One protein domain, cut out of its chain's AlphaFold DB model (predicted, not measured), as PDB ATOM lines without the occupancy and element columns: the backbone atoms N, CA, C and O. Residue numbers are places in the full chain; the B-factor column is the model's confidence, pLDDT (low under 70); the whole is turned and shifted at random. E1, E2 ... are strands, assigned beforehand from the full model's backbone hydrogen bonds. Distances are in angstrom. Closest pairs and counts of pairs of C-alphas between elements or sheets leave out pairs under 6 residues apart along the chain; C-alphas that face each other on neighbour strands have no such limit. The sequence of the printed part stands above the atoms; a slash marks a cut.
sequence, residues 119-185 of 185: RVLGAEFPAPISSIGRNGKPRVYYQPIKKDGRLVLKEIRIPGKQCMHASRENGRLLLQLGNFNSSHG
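This is residues 119 to 185 of the 185 residues of a protein of Carex littledalei (UniProt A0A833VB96). Two antiparallel strand hairpins, E1 with E2 and E3 with E4, make the two arms of a flat, open V, joined near its corner by the tight link from E2 to E3. A long stretch with no named element, residues 119 to 139, runs between the arms toward the corner before E1, and the turn of the first hairpin, residues 146 to 151, sticks out free. The printed part has 67 residues with four named strands, in the order E1, E2, E3, E4, in two sheets of two strands, and no named helix. The class is all strand, though under half of the residues, 32 of 67, are in named elements. The whole is only just extended, close to loose, with a radius of gyration of the C-alphas of 16.6 A and spans of 49 by 40 by 18 A.

After residues 119 to 139, E1 covers residues 140 to 147, 20.4 A long, from C-alpha 140 at (203.195, 157.979, 188.670). E2 covers residues 150 to 157, 22.2 A. E3 covers residues 162 to 169, 21.5 A. E4 covers residues 172 to 179, 22.6 A, ending with C-alpha 179 at (210.792, 169.308, 178.569).

E1 and E2 form a hairpin, antiparallel at 151 degrees between directions. N 143 and O 154, 2.8 A apart, are within hydrogen-bond range. E2 and E3 are apart. E3 and E4 form a hairpin at 154 degrees, with N 165 and O 176 at 2.8 A, within hydrogen-bond range. E1 is apart from E3 and from E4, and E2 is apart from E4.

The two C-alphas farthest apart, those of Asp 148 and Asn 170, are 49.3 A from each other. The printed part has no cut and no long link between named strands. The mean pLDDT of the printed part is 70.3; residues 119 to 139, 159 to 163 and 178 to 185 are under 70.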
ATOM      1  N   ARG A 119     212.046 172.593 212.645       51.50
ATOM      2  CA  ARG A 119     212.904 172.821 211.489       51.50
ATOM      3  C   ARG A 119     214.251 172.265 211.928       51.50
ATOM      4  O   ARG A 119     214.772 172.692 212.954       51.50
ATOM      5  N   VAL A 120     214.830 171.336 211.177       49.25
ATOM      6  CA  VAL A 120     216.289 171.189 211.202       49.25
ATOM      7  C   VAL A 120     216.838 172.616 211.115       49.25
ATOM      8  O   VAL A 120     216.448 173.335 210.195       49.25
ATOM      9  N   LEU A 121     217.609 173.081 212.103       49.88
ATOM     10  CA  LEU A 121     218.246 174.400 212.057       49.88
ATOM     11  C   LEU A 121     219.056 174.455 210.749       49.88
ATOM     12  O   LEU A 121     220.090 173.809 210.639       49.88
ATOM     13  N   GLY A 122     218.525 175.128 209.724       52.88
ATOM     14  CA  GLY A 122     219.104 175.171 208.375       52.88
ATOM     15  C   GLY A 122     218.267 174.551 207.245       52.88
ATOM     16  O   GLY A 122     218.612 174.737 206.084       52.88
ATOM     17  N   ALA A 123     217.151 173.869 207.524       56.69
ATOM     18  CA  ALA A 123     216.178 173.528 206.486       56.69
ATOM     19  C   ALA A 123     215.264 174.734 206.244       56.69
ATOM     20  O   ALA A 123     214.436 175.082 207.094       56.69
ATOM     21  N   GLU A 124     215.423 175.382 205.088       61.28
ATOM     22  CA  GLU A 124     214.534 176.451 204.636       61.28
ATOM     23  C   GLU A 124     213.081 175.977 204.738       61.28
ATOM     24  O   GLU A 124     212.685 174.975 204.140       61.28
ATOM     25  N   PHE A 125     212.289 176.672 205.554       53.00
ATOM     26  CA  PHE A 125     210.867 176.399 205.678       53.00
ATOM     27  C   PHE A 125     210.100 177.182 204.609       53.00
ATOM     28  O   PHE A 125     210.304 178.392 204.489       53.00
ATOM     29  N   PRO A 126     209.158 176.545 203.893       62.22
ATOM     30  CA  PRO A 126     208.847 175.114 203.920       62.22
ATOM     31  C   PRO A 126     209.912 174.300 203.176       62.22
ATOM     32  O   PRO A 126     210.445 174.788 202.176       62.22
ATOM     33  N   ALA A 127     210.134 173.049 203.608       59.69
ATOM     34  CA  ALA A 127     211.085 172.129 202.977       59.69
ATOM     35  C   ALA A 127     210.956 172.184 201.443       59.69
ATOM     36  O   ALA A 127     209.814 172.190 200.952       59.69
ATOM     37  N   PRO A 128     212.072 172.266 200.686       58.28
ATOM     38  CA  PRO A 128     212.043 172.361 199.232       58.28
ATOM     39  C   PRO A 128     211.077 171.326 198.668       58.28
ATOM     40  O   PRO A 128     211.176 170.143 198.992       58.28
ATOM     41  N   ILE A 129     210.097 171.765 197.874       58.62
ATOM     42  CA  ILE A 129     209.169 170.822 197.257       58.62
ATOM     43  C   ILE A 129     210.016 169.964 196.325       58.62
ATOM     44  O   ILE A 129     210.572 170.482 195.358       58.62
ATOM     45  N   SER A 130     210.158 168.675 196.636       52.62
ATOM     46  CA  SER A 130     210.846 167.725 195.768       52.62
ATOM     47  C   SER A 130     210.280 167.884 194.365       52.62
ATOM     48  O   SER A 130     209.093 167.645 194.140       52.62
ATOM     49  N   SER A 131     211.107 168.343 193.425       52.22
ATOM     50  CA  SER A 131     210.676 168.515 192.046       52.22
ATOM     51  C   SER A 131     210.097 167.194 191.560       52.22
ATOM     52  O   SER A 131     210.778 166.164 191.596       52.22
ATOM     53  N   ILE A 132     208.833 167.213 191.151       56.78
ATOM     54  CA  ILE A 132     208.113 166.018 190.724       56.78
ATOM     55  C   ILE A 132     208.863 165.460 189.503       56.78
ATOM     56  O   ILE A 132     208.844 166.045 188.427       56.78
ATOM     57  N   GLY A 133     209.588 164.356 189.672       55.91
ATOM     58  CA  GLY A 133     210.457 163.778 188.642       55.91
ATOM     59  C   GLY A 133     211.739 164.582 188.414       55.91
ATOM     60  O   GLY A 133     211.813 165.373 187.488       55.91
ATOM     61  N   ARG A 134     212.772 164.367 189.236       48.56
ATOM     62  CA  ARG A 134     214.094 164.998 189.046       48.56
ATOM     63  C   ARG A 134     215.056 164.161 188.181       48.56
ATOM     64  O   ARG A 134     216.031 164.698 187.683       48.56
ATOM     65  N   ASN A 135     214.766 162.872 187.956       54.16
ATOM     66  CA  ASN A 135     215.764 161.892 187.482       54.16
ATOM     67  C   ASN A 135     215.270 160.989 186.328       54.16
ATOM     68  O   ASN A 135     215.605 159.808 186.298       54.16
ATOM     69  N   GLY A 136     214.372 161.459 185.455       51.44
ATOM     70  CA  GLY A 136     213.821 160.620 184.373       51.44
ATOM     71  C   GLY A 136     212.943 159.445 184.844       51.44
ATOM     72  O   GLY A 136     212.515 158.627 184.036       51.44
ATOM     73  N   LYS A 137     212.636 159.360 186.147       57.38
ATOM     74  CA  LYS A 137     211.675 158.389 186.680       57.38
ATOM     75  C   LYS A 137     210.262 158.775 186.221       57.38
ATOM     76  O   LYS A 137     209.893 159.946 186.380       57.38
ATOM     77  N   PRO A 138     209.469 157.832 185.678       57.06
ATOM     78  CA  PRO A 138     208.112 158.112 185.229       57.06
ATOM     79  C   PRO A 138     207.291 158.699 186.379       57.06
ATOM     80  O   PRO A 138     207.295 158.182 187.497       57.06
ATOM     81  N   ARG A 139     206.602 159.810 186.107       69.69
ATOM     82  CA  ARG A 139     205.671 160.416 187.059       69.69
ATOM     83  C   ARG A 139     204.479 159.474 187.192       69.69
ATOM     84  O   ARG A 139     203.720 159.315 186.239       69.69
ATOM     85  N   VAL A 140     204.338 158.836 188.348       73.81
ATOM     86  CA  VAL A 140     203.195 157.979 188.670       73.81
ATOM     87  C   VAL A 140     202.292 158.684 189.670       73.81
ATOM     88  O   VAL A 140     202.781 159.329 190.598       73.81
ATOM     89  N   TYR A 141     200.982 158.569 189.488       80.50
ATOM     90  CA  TYR A 141     200.018 158.821 190.553       80.50
ATOM     91  C   TYR A 141     199.254 157.535 190.836       80.50
ATOM     92  O   TYR A 141     199.063 156.702 189.952       80.50
ATOM     93  N   TYR A 142     198.836 157.363 192.083       88.69
ATOM     94  CA  TYR A 142     198.077 156.195 192.494       88.69
ATOM     95  C   TYR A 142     196.602 156.558 192.562       88.69
ATOM     96  O   TYR A 142     196.219 157.482 193.279       88.69
ATOM     97  N   GLN A 143     195.774 155.834 191.816       91.75
ATOM     98  CA  GLN A 143     194.327 155.948 191.911       91.75
ATOM     99  C   GLN A 143     193.805 154.930 192.936       91.75
ATOM    100  O   GLN A 143     193.999 153.727 192.734       91.75
ATOM    101  N   PRO A 144     193.135 155.369 194.017       92.31
ATOM    102  CA  PRO A 144     192.472 154.459 194.937       92.31
ATOM    103  C   PRO A 144     191.233 153.846 194.280       92.31
ATOM    104  O   PRO A 144     190.397 154.549 193.715       92.31
ATOM    105  N   ILE A 145     191.105 152.529 194.378       96.31
ATOM    106  CA  ILE A 145     189.963 151.755 193.889       96.31
ATOM    107  C   ILE A 145     189.529 150.762 194.970       96.31
ATOM    108  O   ILE A 145     190.364 150.097 195.577       96.31
ATOM    109  N   LYS A 146     188.221 150.651 195.224       95.69
ATOM    110  CA  LYS A 146     187.670 149.579 196.067       95.69
ATOM    111  C   LYS A 146     187.440 148.345 195.194       95.69
ATOM    112  O   LYS A 146     186.685 148.416 194.228       95.69
ATOM    113  N   LYS A 147     188.086 147.230 195.526       95.75
ATOM    114  CA  LYS A 147     187.931 145.934 194.856       95.75
ATOM    115  C   LYS A 147     187.732 144.858 195.919       95.75
ATOM    116  O   LYS A 147     188.536 144.768 196.841       95.75
ATOM    117  N   ASP A 148     186.644 144.097 195.820       95.25
ATOM    118  CA  ASP A 148     186.306 143.010 196.755       95.25
ATOM    119  C   ASP A 148     186.297 143.461 198.232       95.25
ATOM    120  O   ASP A 148     186.816 142.794 199.124       95.25
ATOM    121  N   GLY A 149     185.775 144.668 198.487       95.56
ATOM    122  CA  GLY A 149     185.741 145.275 199.823       95.56
ATOM    123  C   GLY A 149     187.090 145.797 200.341       95.56
ATOM    124  O   GLY A 149     187.150 146.315 201.453       95.56
ATOM    125  N   ARG A 150     188.171 145.713 199.555       94.81
ATOM    126  CA  ARG A 150     189.515 146.183 199.927       94.81
ATOM    127  C   ARG A 150     189.928 147.401 199.107       94.81
ATOM    128  O   ARG A 150     189.587 147.519 197.932       94.81
ATOM    129  N   LEU A 151     190.685 148.307 199.723       93.81
ATOM    130  CA  LEU A 151     191.290 149.438 199.023       93.81
ATOM    131  C   LEU A 151     192.560 148.974 198.299       93.81
ATOM    132  O   LEU A 151     193.490 148.475 198.927       93.81
ATOM    133  N   VAL A 152     192.599 149.159 196.984       95.94
ATOM    134  CA  VAL A 152     193.749 148.870 196.123       95.94
ATOM    135  C   VAL A 152     194.214 150.177 195.483       95.94
ATOM    136  O   VAL A 152     193.401 151.013 195.093       95.94
ATOM    137  N   LEU A 153     195.527 150.370 195.374       95.12
ATOM    138  CA  LEU A 153     196.114 151.503 194.663       95.12
ATOM    139  C   LEU A 153     196.521 151.062 193.259       95.12
ATOM    140  O   LEU A 153     197.397 150.215 193.095       95.12
ATOM    141  N   LYS A 154     195.894 151.644 192.238       93.31
ATOM    142  CA  LYS A 154     196.286 151.444 190.843       93.31
ATOM    143  C   LYS A 154     197.338 152.478 190.466       93.31
ATOM    144  O   LYS A 154     197.053 153.673 190.485       93.31
ATOM    145  N   GLU A 155     198.534 152.027 190.105       89.31
ATOM    146  CA  GLU A 155     199.554 152.899 189.521       89.31
ATOM    147  C   GLU A 155     199.079 153.404 188.152       89.31
ATOM    148  O   GLU A 155     198.721 152.618 187.271       89.31
ATOM    149  N   ILE A 156     199.084 154.722 187.970       83.31
ATOM    150  CA  ILE A 156     198.829 155.372 186.690       83.31
ATOM    151  C   ILE A 156     200.051 156.198 186.325       83.31
ATOM    152  O   ILE A 156     200.449 157.123 187.033       83.31
ATOM    153  N   ARG A 157     200.653 155.855 185.188       82.75
ATOM    154  CA  ARG A 157     201.776 156.591 184.613       82.75
ATOM    155  C   ARG A 157     201.241 157.819 183.896       82.75
ATOM    156  O   ARG A 157     200.354 157.691 183.058       82.75
ATOM    157  N   ILE A 158     201.782 158.988 184.212       74.88
ATOM    158  CA  ILE A 158     201.468 160.241 183.523       74.88
ATOM    159  C   ILE A 158     202.324 160.289 182.254       74.88
ATOM    160  O   ILE A 158     203.546 160.444 182.360       74.88
ATOM    161  N   PRO A 159     201.730 160.155 181.053       60.66
ATOM    162  CA  PRO A 159     202.467 160.322 179.813       60.66
ATOM    163  C   PRO A 159     202.772 161.812 179.640       60.66
ATOM    164  O   PRO A 159     201.888 162.615 179.355       60.66
ATOM    165  N   GLY A 160     204.023 162.210 179.850       66.31
ATOM    166  CA  GLY A 160     204.412 163.608 179.720       66.31
ATOM    167  C   GLY A 160     205.890 163.761 179.420       66.31
ATOM    168  O   GLY A 160     206.732 163.403 180.236       66.31
ATOM    169  N   LYS A 161     206.194 164.365 178.264       61.69
ATOM    170  CA  LYS A 161     207.519 164.931 177.985       61.69
ATOM    171  C   LYS A 161     207.741 166.232 178.748       61.69
ATOM    172  O   LYS A 161     208.839 166.740 178.697       61.69
ATOM    173  N   GLN A 162     206.729 166.803 179.406       62.59
ATOM    174  CA  GLN A 162     206.851 168.080 180.105       62.59
ATOM    175  C   GLN A 162     206.640 167.887 181.601       62.59
ATOM    176  O   GLN A 162     205.655 167.289 182.038       62.59
ATOM    177  N   CYS A 163     207.581 168.375 182.392       66.69
ATOM    178  CA  CYS A 163     207.566 168.292 183.834       66.69
ATOM    179  C   CYS A 163     207.566 169.682 184.453       66.69
ATOM    180  O   CYS A 163     208.372 170.540 184.109       66.69
ATOM    181  N   MET A 164     206.661 169.887 185.402       70.44
ATOM    182  CA  MET A 164     206.669 171.061 186.262       70.44
ATOM    183  C   MET A 164     207.733 170.896 187.355       70.44
ATOM    184  O   MET A 164     207.580 170.041 188.233       70.44
ATOM    185  N   HIS A 165     208.813 171.662 187.271       72.62
ATOM    186  CA  HIS A 165     209.824 171.794 188.311       72.62
ATOM    187  C   HIS A 165     209.340 172.815 189.340       72.62
ATOM    188  O   HIS A 165     208.972 173.928 188.977       72.62
ATOM    189  N   ALA A 166     209.316 172.420 190.611       76.38
ATOM    190  CA  ALA A 166     208.971 173.299 191.717       76.38
ATOM    191  C   ALA A 166     210.254 173.698 192.454       76.38
ATOM    192  O   ALA A 166     210.996 172.820 192.894       76.38
ATOM    193  N   SER A 167     210.498 174.998 192.595       76.19
ATOM    194  CA  SER A 167     211.597 175.563 193.389       76.19
ATOM    195  C   SER A 167     211.072 176.670 194.304       76.19
ATOM    196  O   SER A 167     209.980 177.199 194.091       76.19
ATOM    197  N   ARG A 168     211.819 177.010 195.358       78.12
ATOM    198  CA  ARG A 168     211.551 178.207 196.163       78.12
ATOM    199  C   ARG A 168     212.674 179.207 195.969       78.12
ATOM    200  O   ARG A 168     213.836 178.845 196.080       78.12
ATOM    201  N   GLU A 169     212.302 180.448 195.699       81.81
ATOM    202  CA  GLU A 169     213.220 181.577 195.560       81.81
ATOM    203  C   GLU A 169     212.619 182.751 196.338       81.81
ATOM    204  O   GLU A 169     211.453 183.100 196.135       81.81
ATOM    205  N   ASN A 170     213.378 183.341 197.266       81.38
ATOM    206  CA  ASN A 170     212.944 184.493 198.075       81.38
ATOM    207  C   ASN A 170     211.588 184.285 198.787       81.38
ATOM    208  O   ASN A 170     210.721 185.160 198.780       81.38
ATOM    209  N   GLY A 171     211.363 183.089 199.343       78.50
ATOM    210  CA  GLY A 171     210.115 182.732 200.031       78.50
ATOM    211  C   GLY A 171     208.903 182.513 199.112       78.50
ATOM    212  O   GLY A 171     207.805 182.244 199.601       78.50
ATOM    213  N   ARG A 172     209.070 182.590 197.788       79.69
ATOM    214  CA  ARG A 172     208.005 182.352 196.804       79.69
ATOM    215  C   ARG A 172     208.186 180.993 196.141       79.69
ATOM    216  O   ARG A 172     209.305 180.578 195.858       79.69
ATOM    217  N   LEU A 173     207.075 180.304 195.881       82.12
ATOM    218  CA  LEU A 173     207.064 179.070 195.096       82.12
ATOM    219  C   LEU A 173     207.087 179.412 193.602       82.12
ATOM    220  O   LEU A 173     206.186 180.092 193.112       82.12
ATOM    221  N   LEU A 174     208.085 178.901 192.891       82.69
ATOM    222  CA  LEU A 174     208.218 179.008 191.446       82.69
ATOM    223  C   LEU A 174     207.923 177.652 190.800       82.69
ATOM    224  O   LEU A 174     208.435 176.618 191.228       82.69
ATOM    225  N   LEU A 175     207.085 177.666 189.764       80.50
ATOM    226  CA  LEU A 175     206.732 176.493 188.969       80.50
ATOM    227  C   LEU A 175     207.205 176.717 187.533       80.50
ATOM    228  O   LEU A 175     206.724 177.622 186.854       80.50
ATOM    229  N   GLN A 176     208.152 175.903 187.074       75.75
ATOM    230  CA  GLN A 176     208.720 175.993 185.729       75.75
ATOM    231  C   GLN A 176     208.326 174.769 184.908       75.75
ATOM    232  O   GLN A 176     208.455 173.641 185.377       75.75
ATOM    233  N   LEU A 177     207.872 174.974 183.676       75.19
ATOM    234  CA  LEU A 177     207.561 173.894 182.744       75.19
ATOM    235  C   LEU A 177     208.815 173.563 181.922       75.19
ATOM    236  O   LEU A 177     209.271 174.393 181.142       75.19
ATOM    237  N   GLY A 178     209.384 172.374 182.115       67.38
ATOM    238  CA  GLY A 178     210.564 171.898 181.385       67.38
ATOM    239  C   GLY A 178     210.259 170.654 180.557       67.38
ATOM    240  O   GLY A 178     209.453 169.828 180.970       67.38
ATOM    241  N   ASN A 179     210.909 170.504 179.402       64.25
ATOM    242  CA  ASN A 179     210.792 169.308 178.569       64.25
ATOM    243  C   ASN A 179     211.842 168.256 178.977       64.25
ATOM    244  O   ASN A 179     213.040 168.520 178.936       64.25
ATOM    245  N   PHE A 180     211.408 167.043 179.305       59.25
ATOM    246  CA  PHE A 180     212.209 165.829 179.259       59.25
ATOM    247  C   PHE A 180     212.466 165.451 177.802       59.25
ATOM    248  O   PHE A 180     211.681 164.739 177.170       59.25
ATOM    249  N   ASN A 181     213.590 165.915 177.269       54.03
ATOM    250  CA  ASN A 181     214.153 165.294 176.082       54.03
ATOM    251  C   ASN A 181     214.811 163.987 176.531       54.03
ATOM    252  O   ASN A 181     215.833 163.994 177.210       54.03
ATOM    253  N   SER A 182     214.203 162.858 176.180       53.06
ATOM    254  CA  SER A 182     214.817 161.539 176.322       53.06
ATOM    255  C   SER A 182     215.920 161.375 175.271       53.06
ATOM    256  O   SER A 182     215.761 160.619 174.317       53.06
ATOM    257  N   SER A 183     217.015 162.125 175.390       48.69
ATOM    258  CA  SER A 183     218.236 161.870 174.624       48.69
ATOM    259  C   SER A 183     219.096 160.876 175.402       48.69
ATOM    260  O   SER A 183     220.087 161.247 176.022       48.69
ATOM    261  N   HIS A 184     218.669 159.617 175.404       42.72
ATOM    262  CA  HIS A 184     219.580 158.493 175.578       42.72
ATOM    263  C   HIS A 184     219.636 157.782 174.228       42.72
ATOM    264  O   HIS A 184     218.665 157.139 173.828       42.72
ATOM    265  N   GLY A 185     220.731 158.028 173.508       33.16
ATOM    266  CA  GLY A 185     221.262 157.092 172.521       33.16
ATOM    267  C   GLY A 185     222.023 155.978 173.221       33.16
ATOM    268  O   GLY A 185     222.419 156.192 174.393       33.16
TER     269      GLY A 185